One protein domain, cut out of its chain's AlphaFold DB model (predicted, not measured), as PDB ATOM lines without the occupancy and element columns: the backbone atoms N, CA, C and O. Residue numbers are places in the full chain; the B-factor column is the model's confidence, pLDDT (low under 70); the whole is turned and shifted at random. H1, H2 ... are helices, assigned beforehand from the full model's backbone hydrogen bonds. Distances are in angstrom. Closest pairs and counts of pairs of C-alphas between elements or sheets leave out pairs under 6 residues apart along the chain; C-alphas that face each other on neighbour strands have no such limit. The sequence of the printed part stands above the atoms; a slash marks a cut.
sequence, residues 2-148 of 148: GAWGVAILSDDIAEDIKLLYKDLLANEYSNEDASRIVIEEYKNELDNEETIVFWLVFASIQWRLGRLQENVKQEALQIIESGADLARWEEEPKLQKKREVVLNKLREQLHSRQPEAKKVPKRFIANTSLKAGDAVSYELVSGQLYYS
ATOM      1  N   GLY A   2      82.976   4.187 120.900       32.28
ATOM      2  CA  GLY A   2      82.230   3.462 119.881       32.28
ATOM      3  C   GLY A   2      81.520   2.364 120.629       32.28
ATOM      4  O   GLY A   2      82.073   1.288 120.767       32.28
ATOM      5  N   ALA A   3      80.387   2.699 121.239       34.16
ATOM      6  CA  ALA A   3      79.463   1.693 121.718       34.16
ATOM      7  C   ALA A   3      78.961   0.976 120.462       34.16
ATOM      8  O   ALA A   3      78.243   1.580 119.659       34.16
ATOM      9  N   TRP A   4      79.417  -0.259 120.246       42.97
ATOM     10  CA  TRP A   4      78.915  -1.157 119.206       42.97
ATOM     11  C   TRP A   4      77.524  -1.615 119.649       42.97
ATOM     12  O   TRP A   4      77.305  -2.740 120.080       42.97
ATOM     13  N   GLY A   5      76.586  -0.668 119.661       40.56
ATOM     14  CA  GLY A   5      75.212  -0.918 120.053       40.56
ATOM     15  C   GLY A   5      74.593  -1.881 119.053       40.56
ATOM     16  O   GLY A   5      74.586  -1.578 117.861       40.56
ATOM     17  N   VAL A   6      74.041  -2.987 119.567       43.88
ATOM     18  CA  VAL A   6      73.437  -4.105 118.816       43.88
ATOM     19  C   VAL A   6      74.473  -5.150 118.339       43.88
ATOM     20  O   VAL A   6      74.486  -5.553 117.181       43.88
ATOM     21  N   ALA A   7      75.376  -5.512 119.262       51.59
ATOM     22  CA  ALA A   7      76.374  -6.593 119.295       51.59
ATOM     23  C   ALA A   7      76.477  -7.501 118.050       51.59
ATOM     24  O   ALA A   7      75.706  -8.439 117.844       51.59
ATOM     25  N   ILE A   8      77.477  -7.240 117.207       53.06
ATOM     26  CA  ILE A   8      77.983  -8.199 116.217       53.06
ATOM     27  C   ILE A   8      78.798  -9.237 117.011       53.06
ATOM     28  O   ILE A   8      80.008  -9.182 116.937       53.06
ATOM     29  N   LEU A   9      78.156 -10.139 117.773       51.12
ATOM     30  CA  LEU A   9      78.754 -11.016 118.811       51.12
ATOM     31  C   LEU A   9      78.902 -10.238 120.132       51.12
ATOM     32  O   LEU A   9      79.176  -9.036 120.103       51.12
ATOM     33  N   SER A  10      78.660 -10.886 121.281       54.47
ATOM     34  CA  SER A  10      78.932 -10.278 122.597       54.47
ATOM     35  C   SER A  10      80.338  -9.680 122.564       54.47
ATOM     36  O   SER A  10      81.230 -10.307 121.982       54.47
ATOM     37  N   ASP A  11      80.540  -8.491 123.144       60.72
ATOM     38  CA  ASP A  11      81.873  -7.866 123.221       60.72
ATOM     39  C   ASP A  11      82.921  -8.897 123.690       60.72
ATOM     40  O   ASP A  11      84.041  -8.895 123.185       60.72
ATOM     41  N   ASP A  12      82.506  -9.839 124.547       68.88
ATOM     42  CA  ASP A  12      83.294 -10.978 125.028       68.88
ATOM     43  C   ASP A  12      83.829 -11.875 123.899       68.88
ATOM     44  O   ASP A  12      85.036 -12.050 123.782       68.88
ATOM     45  N   ILE A  13      82.982 -12.386 122.997       75.44
ATOM     46  CA  ILE A  13      83.440 -13.320 121.951       75.44
ATOM     47  C   ILE A  13      84.278 -12.574 120.898       75.44
ATOM     48  O   ILE A  13      85.264 -13.094 120.372       75.44
ATOM     49  N   ALA A  14      83.930 -11.321 120.591       81.12
ATOM     50  CA  ALA A  14      84.748 -10.494 119.706       81.12
ATOM     51  C   ALA A  14      86.130 -10.195 120.317       81.12
ATOM     52  O   ALA A  14      87.136 -10.118 119.600       81.12
ATOM     53  N   GLU A  15      86.189 -10.017 121.637       82.81
ATOM     54  CA  GLU A  15      87.433  -9.905 122.386       82.81
ATOM     55  C   GLU A  15      88.211 -11.224 122.382       82.81
ATOM     56  O   GLU A  15      89.408 -11.182 122.096       82.81
ATOM     57  N   ASP A  16      87.558 -12.369 122.566       84.94
ATOM     58  CA  ASP A  16      88.190 -13.693 122.537       84.94
ATOM     59  C   ASP A  16      88.834 -13.988 121.179       84.94
ATOM     60  O   ASP A  16      90.030 -14.280 121.117       84.94
ATOM     61  N   ILE A  17      88.112 -13.778 120.070       88.06
ATOM     62  CA  ILE A  17      88.652 -13.928 118.704       88.06
ATOM     63  C   ILE A  17      89.878 -13.027 118.516       88.06
ATOM     64  O   ILE A  17      90.908 -13.428 117.965       88.06
ATOM     65  N   LYS A  18      89.786 -11.776 118.980       87.94
ATOM     66  CA  LYS A  18      90.875 -10.797 118.888       87.94
ATOM     67  C   LYS A  18      92.077 -11.206 119.734       87.94
ATOM     68  O   LYS A  18      93.206 -10.950 119.307       87.94
ATOM     69  N   LEU A  19      91.859 -11.750 120.928       87.44
ATOM     70  CA  LEU A  19      92.907 -12.222 121.828       87.44
ATOM     71  C   LEU A  19      93.596 -13.445 121.233       87.44
ATOM     72  O   LEU A  19      94.805 -13.381 121.023       87.44
ATOM     73  N   LEU A  20      92.837 -14.470 120.846       89.94
ATOM     74  CA  LEU A  20      93.355 -15.686 120.221       89.94
ATOM     75  C   LEU A  20      94.194 -15.364 118.980       89.94
ATOM     76  O   LEU A  20      95.353 -15.763 118.881       89.94
ATOM     77  N   TYR A  21      93.652 -14.562 118.061       90.62
ATOM     78  CA  TYR A  21      94.363 -14.185 116.841       90.62
ATOM     79  C   TYR A  21      95.656 -13.406 117.135       90.62
ATOM     80  O   TYR A  21      96.691 -13.641 116.510       90.62
ATOM     81  N   LYS A  22      95.639 -12.492 118.114       88.25
ATOM     82  CA  LYS A  22      96.851 -11.773 118.532       88.25
ATOM     83  C   LYS A  22      97.870 -12.684 119.202       88.25
ATOM     84  O   LYS A  22      99.058 -12.498 118.952       88.25
ATOM     85  N   ASP A  23      97.432 -13.625 120.027       87.94
ATOM     86  CA  ASP A  23      98.312 -14.564 120.715       87.94
ATOM     87  C   ASP A  23      98.987 -15.507 119.706       87.94
ATOM     88  O   ASP A  23     100.188 -15.756 119.809       87.94
ATOM     89  N   LEU A  24      98.287 -15.932 118.651       89.12
ATOM     90  CA  LEU A  24      98.887 -16.677 117.538       89.12
ATOM     91  C   LEU A  24      99.945 -15.842 116.801       89.12
ATOM     92  O   LEU A  24     101.084 -16.281 116.650       89.12
ATOM     93  N   LEU A  25      99.623 -14.599 116.426       87.19
ATOM     94  CA  LEU A  25     100.591 -13.694 115.786       87.19
ATOM     95  C   LEU A  25     101.807 -13.399 116.682       87.19
ATOM     96  O   LEU A  25     102.924 -13.240 116.190       87.19
ATOM     97  N   ALA A  26     101.599 -13.315 117.995       84.75
ATOM     98  CA  ALA A  26     102.657 -13.153 118.983       84.75
ATOM     99  C   ALA A  26     103.575 -14.382 119.056       84.75
ATOM    100  O   ALA A  26     104.783 -14.223 119.215       84.75
ATOM    101  N   ASN A  27     103.028 -15.589 118.912       83.25
ATOM    102  CA  ASN A  27     103.769 -16.853 118.920       83.25
ATOM    103  C   ASN A  27     104.414 -17.200 117.561       83.25
ATOM    104  O   ASN A  27     104.697 -18.362 117.297       83.25
ATOM    105  N   GLU A  28     104.678 -16.196 116.718       82.19
ATOM    106  CA  GLU A  28     105.399 -16.331 115.440       82.19
ATOM    107  C   GLU A  28     104.673 -17.180 114.382       82.19
ATOM    108  O   GLU A  28     105.268 -17.544 113.366       82.19
ATOM    109  N   TYR A  29     103.370 -17.424 114.559       86.00
ATOM    110  CA  TYR A  29     102.537 -17.986 113.500       86.00
ATOM    111  C   TYR A  29     102.411 -16.991 112.342       86.00
ATOM    112  O   TYR A  29     102.329 -15.771 112.540       86.00
ATOM    113  N   SER A  30     102.370 -17.521 111.117       87.50
ATOM    114  CA  SER A  30     102.074 -16.712 109.938       87.50
ATOM    115  C   SER A  30     100.651 -16.151 110.019       87.50
ATOM    116  O   SER A  30      99.805 -16.639 110.773       87.50
ATOM    117  N   ASN A  31     100.370 -15.115 109.230       88.19
ATOM    118  CA  ASN A  31      99.024 -14.557 109.164       88.19
ATOM    119  C   ASN A  31      98.013 -15.624 108.708       88.19
ATOM    120  O   ASN A  31      96.905 -15.724 109.223       88.19
ATOM    121  N   GLU A  32      98.417 -16.436 107.738       89.44
ATOM    122  CA  GLU A  32      97.660 -17.529 107.133       89.44
ATOM    123  C   GLU A  32      97.365 -18.632 108.145       89.44
ATOM    124  O   GLU A  32      96.219 -19.070 108.247       89.44
ATOM    125  N   ASP A  33      98.364 -19.039 108.927       90.12
ATOM    126  CA  ASP A  33      98.196 -20.073 109.947       90.12
ATOM    127  C   ASP A  33      97.350 -19.577 111.116       90.12
ATOM    128  O   ASP A  33      96.429 -20.273 111.534       90.12
ATOM    129  N   ALA A  34      97.609 -18.356 111.596       91.75
ATOM    130  CA  ALA A  34      96.829 -17.758 112.673       91.75
ATOM    131  C   ALA A  34      95.348 -17.653 112.290       91.75
ATOM    132  O   ALA A  34      94.476 -18.005 113.081       91.75
ATOM    133  N   SER A  35      95.056 -17.221 111.060       92.06
ATOM    134  CA  SER A  35      93.676 -17.154 110.589       92.06
ATOM    135  C   SER A  35      93.025 -18.514 110.448       92.06
ATOM    136  O   SER A  35      91.868 -18.662 110.826       92.06
ATOM    137  N   ARG A  36      93.749 -19.508 109.926       91.81
ATOM    138  CA  ARG A  36      93.226 -20.868 109.779       91.81
ATOM    139  C   ARG A  36      92.844 -21.468 111.125       91.81
ATOM    140  O   ARG A  36      91.738 -21.972 111.240       91.81
ATOM    141  N   ILE A  37      93.715 -21.348 112.128       91.06
ATOM    142  CA  ILE A  37      93.469 -21.867 113.480       91.06
ATOM    143  C   ILE A  37      92.218 -21.217 114.081       91.06
ATOM    144  O   ILE A  37      91.338 -21.921 114.559       91.06
ATOM    145  N   VAL A  38      92.095 -19.888 113.996       91.81
ATOM    146  CA  VAL A  38      90.907 -19.176 114.500       91.81
ATOM    147  C   VAL A  38      89.642 -19.615 113.758       91.81
ATOM    148  O   VAL A  38      88.611 -19.827 114.381       91.81
ATOM    149  N   ILE A  39      89.699 -19.773 112.434       91.00
ATOM    150  CA  ILE A  39      88.544 -20.243 111.658       91.00
ATOM    151  C   ILE A  39      88.167 -21.672 112.064       91.00
ATOM    152  O   ILE A  39      86.986 -21.951 112.219       91.00
ATOM    153  N   GLU A  40      89.132 -22.576 112.226       90.19
ATOM    154  CA  GLU A  40      88.877 -23.976 112.587       90.19
ATOM    155  C   GLU A  40      88.281 -24.132 113.989       90.19
ATOM    156  O   GLU A  40      87.364 -24.941 114.152       90.19
ATOM    157  N   GLU A  41      88.747 -23.333 114.952       87.75
ATOM    158  CA  GLU A  41      88.232 -23.315 116.325       87.75
ATOM    159  C   GLU A  41      86.741 -22.952 116.339       87.75
ATOM    160  O   GLU A  41      85.910 -23.698 116.844       87.75
ATOM    161  N   TYR A  42      86.375 -21.849 115.683       85.19
ATOM    162  CA  TYR A  42      85.007 -21.334 115.747       85.19
ATOM    163  C   TYR A  42      84.054 -21.996 114.741       85.19
ATOM    164  O   TYR A  42      82.859 -22.102 115.001       85.19
ATOM    165  N   LYS A  43      84.534 -22.496 113.596       81.62
ATOM    166  CA  LYS A  43      83.657 -23.053 112.546       81.62
ATOM    167  C   LYS A  43      82.859 -24.283 112.990       81.62
ATOM    168  O   LYS A  43      81.804 -24.542 112.420       81.62
ATOM    169  N   ASN A  44      83.372 -25.061 113.942       77.69
ATOM    170  CA  ASN A  44      82.691 -26.266 114.429       77.69
ATOM    171  C   ASN A  44      81.815 -26.008 115.662       77.69
ATOM    172  O   ASN A  44      80.963 -26.836 115.977       77.69
ATOM    173  N   GLU A  45      82.043 -24.895 116.357       77.75
ATOM    174  CA  GLU A  45      81.330 -24.542 117.587       77.75
ATOM    175  C   GLU A  45      80.138 -23.620 117.332       77.75
ATOM    176  O   GLU A  45      79.154 -23.688 118.064       77.75
ATOM    177  N   LEU A  46      80.222 -22.785 116.292       83.06
ATOM    178  CA  LEU A  46      79.219 -21.775 115.980       83.06
ATOM    179  C   LEU A  46      78.099 -22.317 115.090       83.06
ATOM    180  O   LEU A  46      78.335 -23.073 114.142       83.06
ATOM    181  N   ASP A  47      76.874 -21.859 115.339       81.69
ATOM    182  CA  ASP A  47      75.763 -22.081 114.417       81.69
ATOM    183  C   ASP A  47      75.876 -21.209 113.143       81.69
ATOM    184  O   ASP A  47      76.818 -20.431 112.949       81.69
ATOM    185  N   ASN A  48      74.921 -21.348 112.216       78.38
ATOM    186  CA  ASN A  48      74.930 -20.591 110.958       78.38
ATOM    187  C   ASN A  48      74.843 -19.068 111.173       78.38
ATOM    188  O   ASN A  48      75.438 -18.303 110.410       78.38
ATOM    189  N   GLU A  49      74.100 -18.620 112.185       78.56
ATOM    190  CA  GLU A  49      73.917 -17.199 112.484       78.56
ATOM    191  C   GLU A  49      75.164 -16.623 113.158       78.56
ATOM    192  O   GLU A  49      75.645 -15.549 112.796       78.56
ATOM    193  N   GLU A  50      75.736 -17.351 114.106       81.31
ATOM    194  CA  GLU A  50      76.977 -16.998 114.782       81.31
ATOM    195  C   GLU A  50      78.163 -16.996 113.813       81.31
ATOM    196  O   GLU A  50      79.017 -16.111 113.887       81.31
ATOM    197  N   THR A  51      78.177 -17.910 112.840       85.44
ATOM    198  CA  THR A  51      79.186 -17.951 111.772       85.44
ATOM    199  C   THR A  51      79.166 -16.676 110.929       85.44
ATOM    200  O   THR A  51      80.221 -16.108 110.635       85.44
ATOM    201  N   ILE A  52      77.977 -16.181 110.562       86.81
ATOM    202  CA  ILE A  52      77.816 -14.905 109.842       86.81
ATOM    203  C   ILE A  52      78.487 -13.775 110.624       86.81
ATOM    204  O   ILE A  52      79.287 -13.002 110.090       86.81
ATOM    205  N   VAL A  53      78.187 -13.709 111.916       84.69
ATOM    206  CA  VAL A  53      78.692 -12.674 112.809       84.69
ATOM    207  C   VAL A  53      80.211 -12.794 112.988       84.69
ATOM    208  O   VAL A  53      80.912 -11.781 112.907       84.69
ATOM    209  N   PHE A  54      80.733 -14.012 113.147       88.81
ATOM    210  CA  PHE A  54      82.164 -14.304 113.232       88.81
ATOM    211  C   PHE A  54      82.937 -13.716 112.049       88.81
ATOM    212  O   PHE A  54      83.904 -12.985 112.262       88.81
ATOM    213  N   TRP A  55      82.494 -13.952 110.810       91.56
ATOM    214  CA  TRP A  55      83.188 -13.439 109.622       91.56
ATOM    215  C   TRP A  55      83.256 -11.908 109.597       91.56
ATOM    216  O   TRP A  55      84.307 -11.338 109.292       91.56
ATOM    217  N   LEU A  56      82.170 -11.230 109.983       89.62
ATOM    218  CA  LEU A  56      82.115  -9.765 110.053       89.62
ATOM    219  C   LEU A  56      83.082  -9.209 111.113       89.62
ATOM    220  O   LEU A  56      83.826  -8.253 110.851       89.62
ATOM    221  N   VAL A  57      83.109  -9.820 112.302       88.69
ATOM    222  CA  VAL A  57      84.028  -9.452 113.393       88.69
ATOM    223  C   VAL A  57      85.469  -9.709 112.992       88.69
ATOM    224  O   VAL A  57      86.327  -8.834 113.144       88.69
ATOM    225  N   PHE A  58      85.742 -10.891 112.452       91.88
ATOM    226  CA  PHE A  58      87.090 -11.322 112.146       91.88
ATOM    227  C   PHE A  58      87.712 -10.472 111.036       91.88
ATOM    228  O   PHE A  58      88.831  -9.977 111.197       91.88
ATOM    229  N   ALA A  59      86.952 -10.162 109.979       92.38
ATOM    230  CA  ALA A  59      87.376  -9.226 108.939       92.38
ATOM    231  C   ALA A  59      87.691  -7.833 109.516       92.38
ATOM    232  O   ALA A  59      88.724  -7.233 109.201       92.38
ATOM    233  N   SER A  60      86.846  -7.329 110.420       90.00
ATOM    234  CA  SER A  60      87.079  -6.052 111.107       90.00
ATOM    235  C   SER A  60      88.366  -6.067 111.943       90.00
ATOM    236  O   SER A  60      89.166  -5.126 111.872       90.00
ATOM    237  N   ILE A  61      88.612  -7.136 112.708       89.12
ATOM    238  CA  ILE A  61      89.819  -7.303 113.531       89.12
ATOM    239  C   ILE A  61      91.071  -7.322 112.657       89.12
ATOM    240  O   ILE A  61      92.002  -6.550 112.919       89.12
ATOM    241  N   GLN A  62      91.098  -8.153 111.612       90.75
ATOM    242  CA  GLN A  62      92.266  -8.251 110.742       90.75
ATOM    243  C   GLN A  62      92.541  -6.933 110.015       90.75
ATOM    244  O   GLN A  62      93.697  -6.506 109.929       90.75
ATOM    245  N   TRP A  63      91.493  -6.230 109.565       90.56
ATOM    246  CA  TRP A  63      91.649  -4.918 108.933       90.56
ATOM    247  C   TRP A  63      92.286  -3.916 109.899       90.56
ATOM    248  O   TRP A  63      93.254  -3.243 109.554       90.56
ATOM    249  N   ARG A  64      91.824  -3.864 111.156       85.81
ATOM    250  CA  ARG A  64      92.373  -2.961 112.190       85.81
ATOM    251  C   ARG A  64      93.832  -3.259 112.551       85.81
ATOM    252  O   ARG A  64      94.519  -2.377 113.090       85.81
ATOM    253  N   LEU A  65      94.278  -4.490 112.312       85.56
ATOM    254  CA  LEU A  65      95.656  -4.944 112.497       85.56
ATOM    255  C   LEU A  65      96.520  -4.772 111.237       85.56
ATOM    256  O   LEU A  65      97.734  -4.951 111.337       85.56
ATOM    257  N   GLY A  66      95.929  -4.380 110.102       85.88
ATOM    258  CA  GLY A  66      96.625  -4.230 108.821       85.88
ATOM    259  C   GLY A  66      97.035  -5.569 108.206       85.88
ATOM    260  O   GLY A  66      98.087  -5.664 107.583       85.88
ATOM    261  N   ARG A  67      96.264  -6.628 108.483       88.44
ATOM    262  CA  ARG A  67      96.563  -8.022 108.111       88.44
ATOM    263  C   ARG A  67      95.365  -8.728 107.476       88.44
ATOM    264  O   ARG A  67      95.316  -9.954 107.480       88.44
ATOM    265  N   LEU A  68      94.396  -7.966 106.963       91.81
ATOM    266  CA  LEU A  68      93.175  -8.529 106.393       91.81
ATOM    267  C   LEU A  68      93.500  -9.352 105.152       91.81
ATOM    268  O   LEU A  68      94.012  -8.828 104.159       91.81
ATOM    269  N   GLN A  69      93.161 -10.632 105.237       90.00
ATOM    270  CA  GLN A  69      93.300 -11.586 104.154       90.00
ATOM    271  C   GLN A  69      92.122 -11.506 103.192       90.00
ATOM    272  O   GLN A  69      90.986 -11.227 103.582       90.00
ATOM    273  N   GLU A  70      92.403 -11.776 101.921       88.31
ATOM    274  CA  GLU A  70      91.415 -11.635 100.856       88.31
ATOM    275  C   GLU A  70      90.263 -12.640 100.993       88.31
ATOM    276  O   GLU A  70      89.119 -12.263 100.779       88.31
ATOM    277  N   ASN A  71      90.524 -13.872 101.442       90.06
ATOM    278  CA  ASN A  71      89.473 -14.862 101.714       90.06
ATOM    279  C   ASN A  71      88.503 -14.381 102.806       90.06
ATOM    280  O   ASN A  71      87.296 -14.426 102.622       90.06
ATOM    281  N   VAL A  72      89.025 -13.853 103.920       92.31
ATOM    282  CA  VAL A  72      88.198 -13.350 105.031       92.31
ATOM    283  C   VAL A  72      87.408 -12.112 104.607       92.31
ATOM    284  O   VAL A  72      86.251 -11.935 104.987       92.31
ATOM    285  N   LYS A  73      88.021 -11.255 103.785       92.00
ATOM    286  CA  LYS A  73      87.356 -10.092 103.200       92.00
ATOM    287  C   LYS A  73      86.207 -10.497 102.278       92.00
ATOM    288  O   LYS A  73      85.139  -9.897 102.374       92.00
ATOM    289  N   GLN A  74      86.432 -11.457 101.383       92.56
ATOM    290  CA  GLN A  74      85.426 -11.918 100.427       92.56
ATOM    291  C   GLN A  74      84.209 -12.495 101.143       92.56
ATOM    292  O   GLN A  74      83.096 -12.077 100.840       92.56
ATOM    293  N   GLU A  75      84.417 -13.323 102.165       92.50
ATOM    294  CA  GLU A  75      83.319 -13.918 102.930       92.50
ATOM    295  C   GLU A  75      82.491 -12.863 103.663       92.50
ATOM    296  O   GLU A  75      81.264 -12.840 103.569       92.50
ATOM    297  N   ALA A  76      83.158 -11.914 104.327       92.00
ATOM    298  CA  ALA A  76      82.472 -10.815 104.996       92.00
ATOM    299  C   ALA A  76      81.676  -9.944 104.008       92.00
ATOM    300  O   ALA A  76      80.556  -9.534 104.314       92.00
ATOM    301  N   LEU A  77      82.221  -9.667 102.818       92.12
ATOM    302  CA  LEU A  77      81.518  -8.899 101.787       92.12
ATOM    303  C   LEU A  77      80.327  -9.667 101.207       92.12
ATOM    304  O   LEU A  77      79.258  -9.077 101.074       92.12
ATOM    305  N   GLN A  78      80.471 -10.965 100.931       93.06
ATOM    306  CA  GLN A  78      79.365 -11.808 100.470       93.06
ATOM    307  C   GLN A  78      78.220 -11.835 101.484       93.06
ATOM    308  O   GLN A  78      77.057 -11.697 101.108       93.06
ATOM    309  N   ILE A  79      78.538 -11.939 102.775       90.25
ATOM    310  CA  ILE A  79      77.549 -11.877 103.855       90.25
ATOM    311  C   ILE A  79      76.823 -10.527 103.852       90.25
ATOM    312  O   ILE A  79      75.590 -10.504 103.887       90.25
ATOM    313  N   ILE A  80      77.559  -9.412 103.766       89.19
ATOM    314  CA  ILE A  80      76.967  -8.065 103.724       89.19
ATOM    315  C   ILE A  80      76.053  -7.910 102.501       89.19
ATOM    316  O   ILE A  80      74.955  -7.372 102.626       89.19
ATOM    317  N   GLU A  81      76.479  -8.387 101.331       88.88
ATOM    318  CA  GLU A  81      75.727  -8.270 100.076       88.88
ATOM    319  C   GLU A  81      74.505  -9.192 100.022       88.88
ATOM    320  O   GLU A  81      73.479  -8.810  99.464       88.88
ATOM    321  N   SER A  82      74.580 -10.373 100.640       88.38
ATOM    322  CA  SER A  82      73.446 -11.299 100.738       88.38
ATOM    323  C   SER A  82      72.320 -10.788 101.642       88.38
ATOM    324  O   SER A  82      71.189 -11.253 101.534       88.38
ATOM    325  N   GLY A  83      72.622  -9.856 102.555       85.06
ATOM    326  CA  GLY A  83      71.669  -9.374 103.553       85.06
ATOM    327  C   GLY A  83      71.302 -10.410 104.623       85.06
ATOM    328  O   GLY A  83      70.382 -10.156 105.400       85.06
ATOM    329  N   ALA A  84      72.015 -11.542 104.709       84.06
ATOM    330  CA  ALA A  84      71.717 -12.620 105.656       84.06
ATOM    331  C   ALA A  84      71.697 -12.136 107.120       84.06
ATOM    332  O   ALA A  84      70.827 -12.524 107.894       84.06
ATOM    333  N   ASP A  85      72.595 -11.213 107.479       81.69
ATOM    334  CA  ASP A  85      72.630 -10.599 108.813       81.69
ATOM    335  C   ASP A  85      71.430  -9.665 109.080       81.69
ATOM    336  O   ASP A  85      70.973  -9.556 110.215       81.69
ATOM    337  N   LEU A  86      70.878  -9.013 108.047       82.88
ATOM    338  CA  LEU A  86      69.740  -8.091 108.181       82.88
ATOM    339  C   LEU A  86      68.400  -8.810 108.343       82.88
ATOM    340  O   LEU A  86      67.502  -8.247 108.976       82.88
ATOM    341  N   ALA A  87      68.270 -10.028 107.809       83.19
ATOM    342  CA  ALA A  87      67.076 -10.861 107.959       83.19
ATOM    343  C   ALA A  87      66.770 -11.161 109.437       83.19
ATOM    344  O   ALA A  87      65.614 -11.181 109.846       83.19
ATOM    345  N   ARG A  88      67.806 -11.269 110.279       76.88
ATOM    346  CA  ARG A  88      67.667 -11.479 111.730       76.88
ATOM    347  C   ARG A  88      66.943 -10.339 112.456       76.88
ATOM    348  O   ARG A  88      66.367 -10.547 113.516       76.88
ATOM    349  N   TRP A  89      66.990  -9.128 111.906       79.69
ATOM    350  CA  TRP A  89      66.422  -7.933 112.534       79.69
ATOM    351  C   TRP A  89      65.103  -7.500 111.894       79.69
ATOM    352  O   TRP A  89      64.626  -6.404 112.178       79.69
ATOM    353  N   GLU A  90      64.513  -8.324 111.024       80.94
ATOM    354  CA  GLU A  90      63.307  -7.970 110.267       80.94
ATOM    355  C   GLU A  90      62.109  -7.660 111.185       80.94
ATOM    356  O   GLU A  90      61.340  -6.735 110.918       80.94
ATOM    357  N   GLU A  91      62.018  -8.338 112.334       81.06
ATOM    358  CA  GLU A  91      60.998  -8.091 113.364       81.06
ATOM    359  C   GLU A  91      61.239  -6.797 114.172       81.06
ATOM    360  O   GLU A  91      60.327  -6.282 114.824       81.06
ATOM    361  N   GLU A  92      62.438  -6.208 114.087       84.31
ATOM    362  CA  GLU A  92      62.827  -4.988 114.799       84.31
ATOM    363  C   GLU A  92      63.372  -3.901 113.849       84.31
ATOM    364  O   GLU A  92      64.570  -3.583 113.854       84.31
ATOM    365  N   PRO A  93      62.500  -3.194 113.100       82.81
ATOM    366  CA  PRO A  93      62.907  -2.262 112.039       82.81
ATOM    367  C   PRO A  93      63.845  -1.135 112.497       82.81
ATOM    368  O   PRO A  93      64.643  -0.596 111.726       82.81
ATOM    369  N   LYS A  94      63.751  -0.732 113.772       83.00
ATOM    370  CA  LYS A  94      64.636   0.288 114.358       83.00
ATOM    371  C   LYS A  94      66.060  -0.229 114.549       83.00
ATOM    372  O   LYS A  94      66.997   0.554 114.394       83.00
ATOM    373  N   LEU A  95      66.227  -1.496 114.927       80.50
ATOM    374  CA  LEU A  95      67.540  -2.109 115.114       80.50
ATOM    375  C   LEU A  95      68.119  -2.566 113.781       80.50
ATOM    376  O   LEU A  95      69.298  -2.323 113.547       80.50
ATOM    377  N   GLN A  96      67.284  -3.064 112.869       83.38
ATOM    378  CA  GLN A  96      67.675  -3.381 111.497       83.38
ATOM    379  C   GLN A  96      68.345  -2.192 110.802       83.38
ATOM    380  O   GLN A  96      69.460  -2.315 110.307       83.38
ATOM    381  N   LYS A  97      67.734  -0.999 110.861       83.69
ATOM    382  CA  LYS A  97      68.334   0.225 110.299       83.69
ATOM    383  C   LYS A  97      69.672   0.584 110.942       83.69
ATOM    384  O   LYS A  97      70.580   1.051 110.263       83.69
ATOM    385  N   LYS A  98      69.818   0.384 112.257       82.50
ATOM    386  CA  LYS A  98      71.109   0.600 112.933       82.50
ATOM    387  C   LYS A  98      72.145  -0.409 112.448       82.50
ATOM    388  O   LYS A  98      73.281  -0.021 112.192       82.50
ATOM    389  N   ARG A  99      71.750  -1.673 112.301       83.56
ATOM    390  CA  ARG A  99      72.609  -2.756 111.831       83.56
ATOM    391  C   ARG A  99      73.080  -2.509 110.404       83.56
ATOM    392  O   ARG A  99      74.277  -2.573 110.155       83.56
ATOM    393  N   GLU A 100      72.182  -2.104 109.516       86.12
ATOM    394  CA  GLU A 100      72.491  -1.726 108.136       86.12
ATOM    395  C   GLU A 100      73.561  -0.627 108.066       86.12
ATOM    396  O   GLU A 100      74.533  -0.747 107.322       86.12
ATOM    397  N   VAL A 101      73.450   0.414 108.899       86.19
ATOM    398  CA  VAL A 101      74.474   1.470 108.985       86.19
ATOM    399  C   VAL A 101      75.831   0.906 109.419       86.19
ATOM    400  O   VAL A 101      76.866   1.311 108.887       86.19
ATOM    401  N   VAL A 102      75.853  -0.036 110.367       84.75
ATOM    402  CA  VAL A 102      77.097  -0.676 110.822       84.75
ATOM    403  C   VAL A 102      77.704  -1.559 109.728       84.75
ATOM    404  O   VAL A 102      78.909  -1.469 109.495       84.75
ATOM    405  N   LEU A 103      76.895  -2.359 109.027       87.50
ATOM    406  CA  LEU A 103      77.356  -3.205 107.922       87.50
ATOM    407  C   LEU A 103      77.898  -2.370 106.761       87.50
ATOM    408  O   LEU A 103      78.971  -2.672 106.243       87.50
ATOM    409  N   ASN A 104      77.220  -1.278 106.401       88.19
ATOM    410  CA  ASN A 104      77.698  -0.357 105.370       88.19
ATOM    411  C   ASN A 104      79.037   0.276 105.761       88.19
ATOM    412  O   ASN A 104      79.963   0.317 104.954       88.19
ATOM    413  N   LYS A 105      79.193   0.677 107.026       87.31
ATOM    414  CA  LYS A 105      80.469   1.190 107.532       87.31
ATOM    415  C   LYS A 105      81.576   0.133 107.496       87.31
ATOM    416  O   LYS A 105      82.711   0.453 107.145       87.31
ATOM    417  N   LEU A 106      81.267  -1.116 107.850       88.44
ATOM    418  CA  LEU A 106      82.218  -2.223 107.748       88.44
ATOM    419  C   LEU A 106      82.602  -2.474 106.284       88.44
ATOM    420  O   LEU A 106      83.786  -2.598 105.986       88.44
ATOM    421  N   ARG A 107      81.640  -2.467 105.360       89.69
ATOM    422  CA  ARG A 107      81.886  -2.594 103.917       89.69
ATOM    423  C   ARG A 107      82.849  -1.520 103.418       89.69
ATOM    424  O   ARG A 107      83.871  -1.846 102.816       89.69
ATOM    425  N   GLU A 108      82.566  -0.252 103.706       88.81
ATOM    426  CA  GLU A 108      83.446   0.871 103.356       88.81
ATOM    427  C   GLU A 108      84.850   0.694 103.947       88.81
ATOM    428  O   GLU A 108      85.853   0.884 103.254       88.81
ATOM    429  N   GLN A 109      84.933   0.256 105.206       87.38
ATOM    430  CA  GLN A 109      86.197  -0.040 105.871       87.38
ATOM    431  C   GLN A 109      86.981  -1.130 105.122       87.38
ATOM    432  O   GLN A 109      88.155  -0.925 104.819       87.38
ATOM    433  N   LEU A 110      86.351  -2.247 104.751       87.81
ATOM    434  CA  LEU A 110      87.000  -3.356 104.037       87.81
ATOM    435  C   LEU A 110      87.440  -2.989 102.604       87.81
ATOM    436  O   LEU A 110      88.398  -3.574 102.088       87.81
ATOM    437  N   HIS A 111      86.781  -2.020 101.962       86.75
ATOM    438  CA  HIS A 111      87.203  -1.474 100.665       86.75
ATOM    439  C   HIS A 111      88.299  -0.407 100.771       86.75
ATOM    440  O   HIS A 111      89.012  -0.163  99.795       86.75
ATOM    441  N   SER A 112      88.457   0.228 101.931       85.12
ATOM    442  CA  SER A 112      89.490   1.238 102.146       85.12
ATOM    443  C   SER A 112      90.900   0.632 102.213       85.12
ATOM    444  O   SER A 112      91.085  -0.563 102.467       85.12
ATOM    445  N   ARG A 113      91.927   1.467 101.986       79.06
ATOM    446  CA  ARG A 113      93.331   1.036 102.101       79.06
ATOM    447  C   ARG A 113      93.588   0.573 103.533       79.06
ATOM    448  O   ARG A 113      93.335   1.318 104.478       79.06
ATOM    449  N   GLN A 114      94.093  -0.650 103.672       79.50
ATOM    450  CA  GLN A 114      94.407  -1.207 104.982       79.50
ATOM    451  C   GLN A 114      95.496  -0.365 105.673       79.50
ATOM    452  O   GLN A 114      96.405   0.129 104.997       79.50
ATOM    453  N   PRO A 115      95.423  -0.195 107.004       78.31
ATOM    454  CA  PRO A 115      96.497   0.429 107.768       78.31
ATOM    455  C   PRO A 115      97.774  -0.421 107.703       78.31
ATOM    456  O   PRO A 115      97.712  -1.620 107.434       78.31
ATOM    457  N   GLU A 116      98.931   0.181 107.989       75.25
ATOM    458  CA  GLU A 116     100.186  -0.574 108.072       75.25
ATOM    459  C   GLU A 116     100.087  -1.708 109.099       75.25
ATOM    460  O   GLU A 116      99.530  -1.540 110.193       75.25
ATOM    461  N   ALA A 117     100.647  -2.866 108.735       76.19
ATOM    462  CA  ALA A 117     100.627  -4.061 109.561       76.19
ATOM    463  C   ALA A 117     101.258  -3.773 110.926       76.19
ATOM    464  O   ALA A 117     102.459  -3.513 111.052       76.19
ATOM    465  N   LYS A 118     100.444  -3.843 111.979       73.12
ATOM    466  CA  LYS A 118     100.919  -3.578 113.338       73.12
ATOM    467  C   LYS A 118     101.821  -4.723 113.795       73.12
ATOM    468  O   LYS A 118     101.509  -5.904 113.594       73.12
ATOM    469  N   LYS A 119     102.936  -4.376 114.448       67.06
ATOM    470  CA  LYS A 119     103.706  -5.343 115.238       67.06
ATOM    471  C   LYS A 119     102.844  -5.756 116.424       67.06
ATOM    472  O   LYS A 119     102.410  -4.900 117.192       67.06
ATOM    473  N   VAL A 120     102.573  -7.051 116.540       63.03
ATOM    474  CA  VAL A 120     101.858  -7.614 117.684       63.03
ATOM    475  C   VAL A 120     102.922  -8.055 118.689       63.03
ATOM    476  O   VAL A 120     103.656  -8.997 118.400       63.03
ATOM    477  N   PRO A 121     103.110  -7.336 119.813       56.97
ATOM    478  CA  PRO A 121     104.073  -7.749 120.825       56.97
ATOM    479  C   PRO A 121     103.591  -9.032 121.510       56.97
ATOM    480  O   PRO A 121     102.387  -9.201 121.716       56.97
ATOM    481  N   LYS A 122     104.529  -9.903 121.905       55.44
ATOM    482  CA  LYS A 122     104.220 -11.065 122.748       55.44
ATOM    483  C   LYS A 122     103.526 -10.581 124.020       55.44
ATOM    484  O   LYS A 122     104.054  -9.713 124.720       55.44
ATOM    485  N   ARG A 123     102.329 -11.106 124.299       54.84
ATOM    486  CA  ARG A 123     101.627 -10.827 125.553       54.84
ATOM    487  C   ARG A 123     102.500 -11.362 126.683       54.84
ATOM    488  O   ARG A 123     102.798 -12.552 126.729       54.84
ATOM    489  N   PHE A 124     102.942 -10.482 127.576       48.31
ATOM    490  CA  PHE A 124     103.615 -10.919 128.791       48.31
ATOM    491  C   PHE A 124     102.551 -11.498 129.721       48.31
ATOM    492  O   PHE A 124     101.831 -10.762 130.395       48.31
ATOM    493  N   ILE A 125     102.408 -12.819 129.707       53.41
ATOM    494  CA  ILE A 125     101.690 -13.526 130.759       53.41
ATOM    495  C   ILE A 125     102.675 -13.587 131.921       53.41
ATOM    496  O   ILE A 125     103.672 -14.307 131.858       53.41
ATOM    497  N   ALA A 126     102.444 -12.786 132.962       44.44
ATOM    498  CA  ALA A 126     103.125 -13.024 134.222       44.44
ATOM    499  C   ALA A 126     102.733 -14.442 134.651       44.44
ATOM    500  O   ALA A 126     101.557 -14.714 134.878       44.44
ATOM    501  N   ASN A 127     103.700 -15.361 134.675       39.94
ATOM    502  CA  ASN A 127     103.504 -16.713 135.182       39.94
ATOM    503  C   ASN A 127     103.288 -16.613 136.697       39.94
ATOM    504  O   ASN A 127     104.207 -16.781 137.494       39.94
ATOM    505  N   THR A 128     102.079 -16.247 137.103       46.34
ATOM    506  CA  THR A 128     101.630 -16.335 138.487       46.34
ATOM    507  C   THR A 128     101.086 -17.733 138.707       46.34
ATOM    508  O   THR A 128     100.152 -18.155 138.033       46.34
ATOM    509  N   SER A 129     101.639 -18.449 139.683       49.97
ATOM    510  CA  SER A 129     101.155 -19.755 140.148       49.97
ATOM    511  C   SER A 129      99.831 -19.671 140.928       49.97
ATOM    512  O   SER A 129      99.568 -20.532 141.765       49.97
ATOM    513  N   LEU A 130      99.039 -18.619 140.708       53.44
ATOM    514  CA  LEU A 130      97.854 -18.303 141.494       53.44
ATOM    515  C   LEU A 130      96.627 -18.983 140.883       53.44
ATOM    516  O   LEU A 130      96.340 -18.823 139.695       53.44
ATOM    517  N   LYS A 131      95.909 -19.755 141.694       43.66
ATOM    518  CA  LYS A 131      94.632 -20.385 141.347       43.66
ATOM    519  C   LYS A 131      93.475 -19.441 141.687       43.66
ATOM    520  O   LYS A 131      93.612 -18.538 142.508       43.66
ATOM    521  N   ALA A 132      92.311 -19.661 141.074       40.19
ATOM    522  CA  ALA A 132      91.088 -18.953 141.453       40.19
ATOM    523  C   ALA A 132      90.788 -19.204 142.947       40.19
ATOM    524  O   ALA A 132      90.515 -20.338 143.336       40.19
ATOM    525  N   GLY A 133      90.896 -18.154 143.772       54.97
ATOM    526  CA  GLY A 133      90.810 -18.226 145.238       54.97
ATOM    527  C   GLY A 133      92.086 -17.804 145.978       54.97
ATOM    528  O   GLY A 133      92.032 -17.602 147.190       54.97
ATOM    529  N   ASP A 134      93.207 -17.612 145.279       52.38
ATOM    530  CA  ASP A 134      94.434 -17.131 145.912       52.38
ATOM    531  C   ASP A 134      94.380 -15.611 146.132       52.38
ATOM    532  O   ASP A 134      94.293 -14.816 145.192       52.38
ATOM    533  N   ALA A 135      94.435 -15.200 147.398       59.44
ATOM    534  CA  ALA A 135      94.510 -13.802 147.795       59.44
ATOM    535  C   ALA A 135      95.952 -13.293 147.658       59.44
ATOM    536  O   ALA A 135      96.875 -13.813 148.284       59.44
ATOM    537  N   VAL A 136      96.146 -12.242 146.862       54.56
ATOM    538  CA  VAL A 136      97.427 -11.533 146.785       54.56
ATOM    539  C   VAL A 136      97.456 -10.491 147.895       54.56
ATOM    540  O   VAL A 136      96.810  -9.449 147.786       54.56
ATOM    541  N   SER A 137      98.205 -10.754 148.966       53.69
ATOM    542  CA  SER A 137      98.572  -9.713 149.923       53.69
ATOM    543  C   SER A 137      99.854  -9.029 149.454       53.69
ATOM    544  O   SER A 137     100.827  -9.673 149.065       53.69
ATOM    545  N   TYR A 138      99.857  -7.701 149.472       54.62
ATOM    546  CA  TYR A 138     101.076  -6.912 149.352       54.62
ATOM    547  C   TYR A 138     101.186  -6.035 150.593       54.62
ATOM    548  O   TYR A 138     100.209  -5.435 151.043       54.62
ATOM    549  N   GLU A 139     102.375  -5.998 151.181       44.53
ATOM    550  CA  GLU A 139     102.639  -5.204 152.371       44.53
ATOM    551  C   GLU A 139     102.952  -3.766 151.933       44.53
ATOM    552  O   GLU A 139     103.941  -3.501 151.247       44.53
ATOM    553  N   LEU A 140     102.074  -2.821 152.273       53.62
ATOM    554  CA  LEU A 140     102.378  -1.398 152.144       53.62
ATOM    555  C   LEU A 140     103.506  -1.056 153.126       53.62
ATOM    556  O   LEU A 140     103.476  -1.476 154.281       53.62
ATOM    557  N   VAL A 141     104.447  -0.204 152.704       59.38
ATOM    558  CA  VAL A 141     105.591   0.286 153.511       59.38
ATOM    559  C   VAL A 141     105.152   1.010 154.808       59.38
ATOM    560  O   VAL A 141     105.978   1.413 155.619       59.38
ATOM    561  N   SER A 142     103.845   1.168 155.037       58.28
ATOM    562  CA  SER A 142     103.242   1.794 156.213       58.28
ATOM    563  C   SER A 142     102.632   0.827 157.245       58.28
ATOM    564  O   SER A 142     102.005   1.299 158.188       58.28
ATOM    565  N   GLY A 143     102.794  -0.496 157.120       53.56
ATOM    566  CA  GLY A 143     102.555  -1.432 158.234       53.56
ATOM    567  C   GLY A 143     101.116  -1.537 158.772       53.56
ATOM    568  O   GLY A 143     100.934  -1.899 159.934       53.56
ATOM    569  N   GLN A 144     100.085  -1.246 157.973       49.31
ATOM    570  CA  GLN A 144      98.690  -1.531 158.347       49.31
ATOM    571  C   GLN A 144      98.081  -2.591 157.426       49.31
ATOM    572  O   GLN A 144      97.901  -2.371 156.231       49.31
ATOM    573  N   LEU A 145      97.761  -3.742 158.022       45.41
ATOM    574  CA  LEU A 145      97.102  -4.886 157.396       45.41
ATOM    575  C   LEU A 145      95.577  -4.708 157.447       45.41
ATOM    576  O   LEU A 145      95.015  -4.512 158.524       45.41
ATOM    577  N   TYR A 146      94.910  -4.825 156.298       43.97
ATOM    578  CA  TYR A 146      93.455  -4.971 156.200       43.97
ATOM    579  C   TYR A 146      93.116  -6.406 155.777       43.97
ATOM    580  O   TYR A 146      93.652  -6.897 154.787       43.97
ATOM    581  N   TYR A 147      92.223  -7.058 156.525       39.38
ATOM    582  CA  TYR A 147      91.612  -8.341 156.170       39.38
ATOM    583  C   TYR A 147      90.174  -8.096 155.699       39.38
ATOM    584  O   TYR A 147      89.428  -7.382 156.374       39.38
ATOM    585  N   SER A 148      89.788  -8.706 154.576       43.06
ATOM    586  CA  SER A 148      88.391  -8.923 154.176       43.06
ATOM    587  C   SER A 148      88.181 -10.391 153.861       43.06
ATOM    588  O   SER A 148      89.022 -10.906 153.089       43.06
TER     589      SER A 148
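Overview. This is residues 2 to 148 of the 148 residues of an uncharacterized protein of Bacillus cereus VD196 (UniProt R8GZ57). A body of helices is built round H3 in its middle, with H1 and H2 on one side of it and H4, short H5 and H6 on the other. From residue 112 a long tail with no named element leads away from this body, and residues 124 to 136 and 138 to 144 stick out free. The printed part has 147 residues with six named helices, H1 to H6 in chain order, and no named strand: all helix. It is loose, with a radius of gyration of the C-alphas of 19.8 A, and elongated by the tail, spanning 64 by 38 by 30 A.

Along the chain. H1, residues 11 to 26, begins at C-alpha (81.873, -7.866, 123.221) and is 21.9 A long. H2 is residues 31 to 43, H3 residues 48 to 65, 26.0 A, H4 residues 70 to 82, and H5 residues 84 to 87. H6, residues 93 to 111, 26.8 A, ends at C-alpha (87.203, -1.474, 100.665).

Arrangement. H3 is the hub, touching the five other helices. With residues 54 to 61 alone it touches H1, closest at the C-alphas of Ala 14 and Val 57, 6.4 A, at a steep tilt of 51 degrees. H1 and H2 form a helical hairpin. H3 touches H4 at 49 degrees, opposite ways, closest at the C-alphas of Leu 56 and Ala 76, 5.2 A. H4 and H6 touch at a shallow tilt of 31 degrees, opposite ways; the closest C-alphas, of Ile 80 and Leu 103, are 6.4 A apart. H5 and H6 only just touch, with 3 pairs of C-alphas within 8 A. H1 and H2 are apart from H4, H5 and H6. Every O i to N i+4 pair is within hydrogen-bond range in H1 to H4, and 14 of 15 in H6; H5 is too short for one.

Size, cuts and confidence. The C-alphas of Ser 82 and Gly 143 are the two farthest apart, 65.2 A. The printed part has no cut, and the five links between helices are tight. The model's pLDDT is under 70 at residues 2 to 12 and 119 to 148.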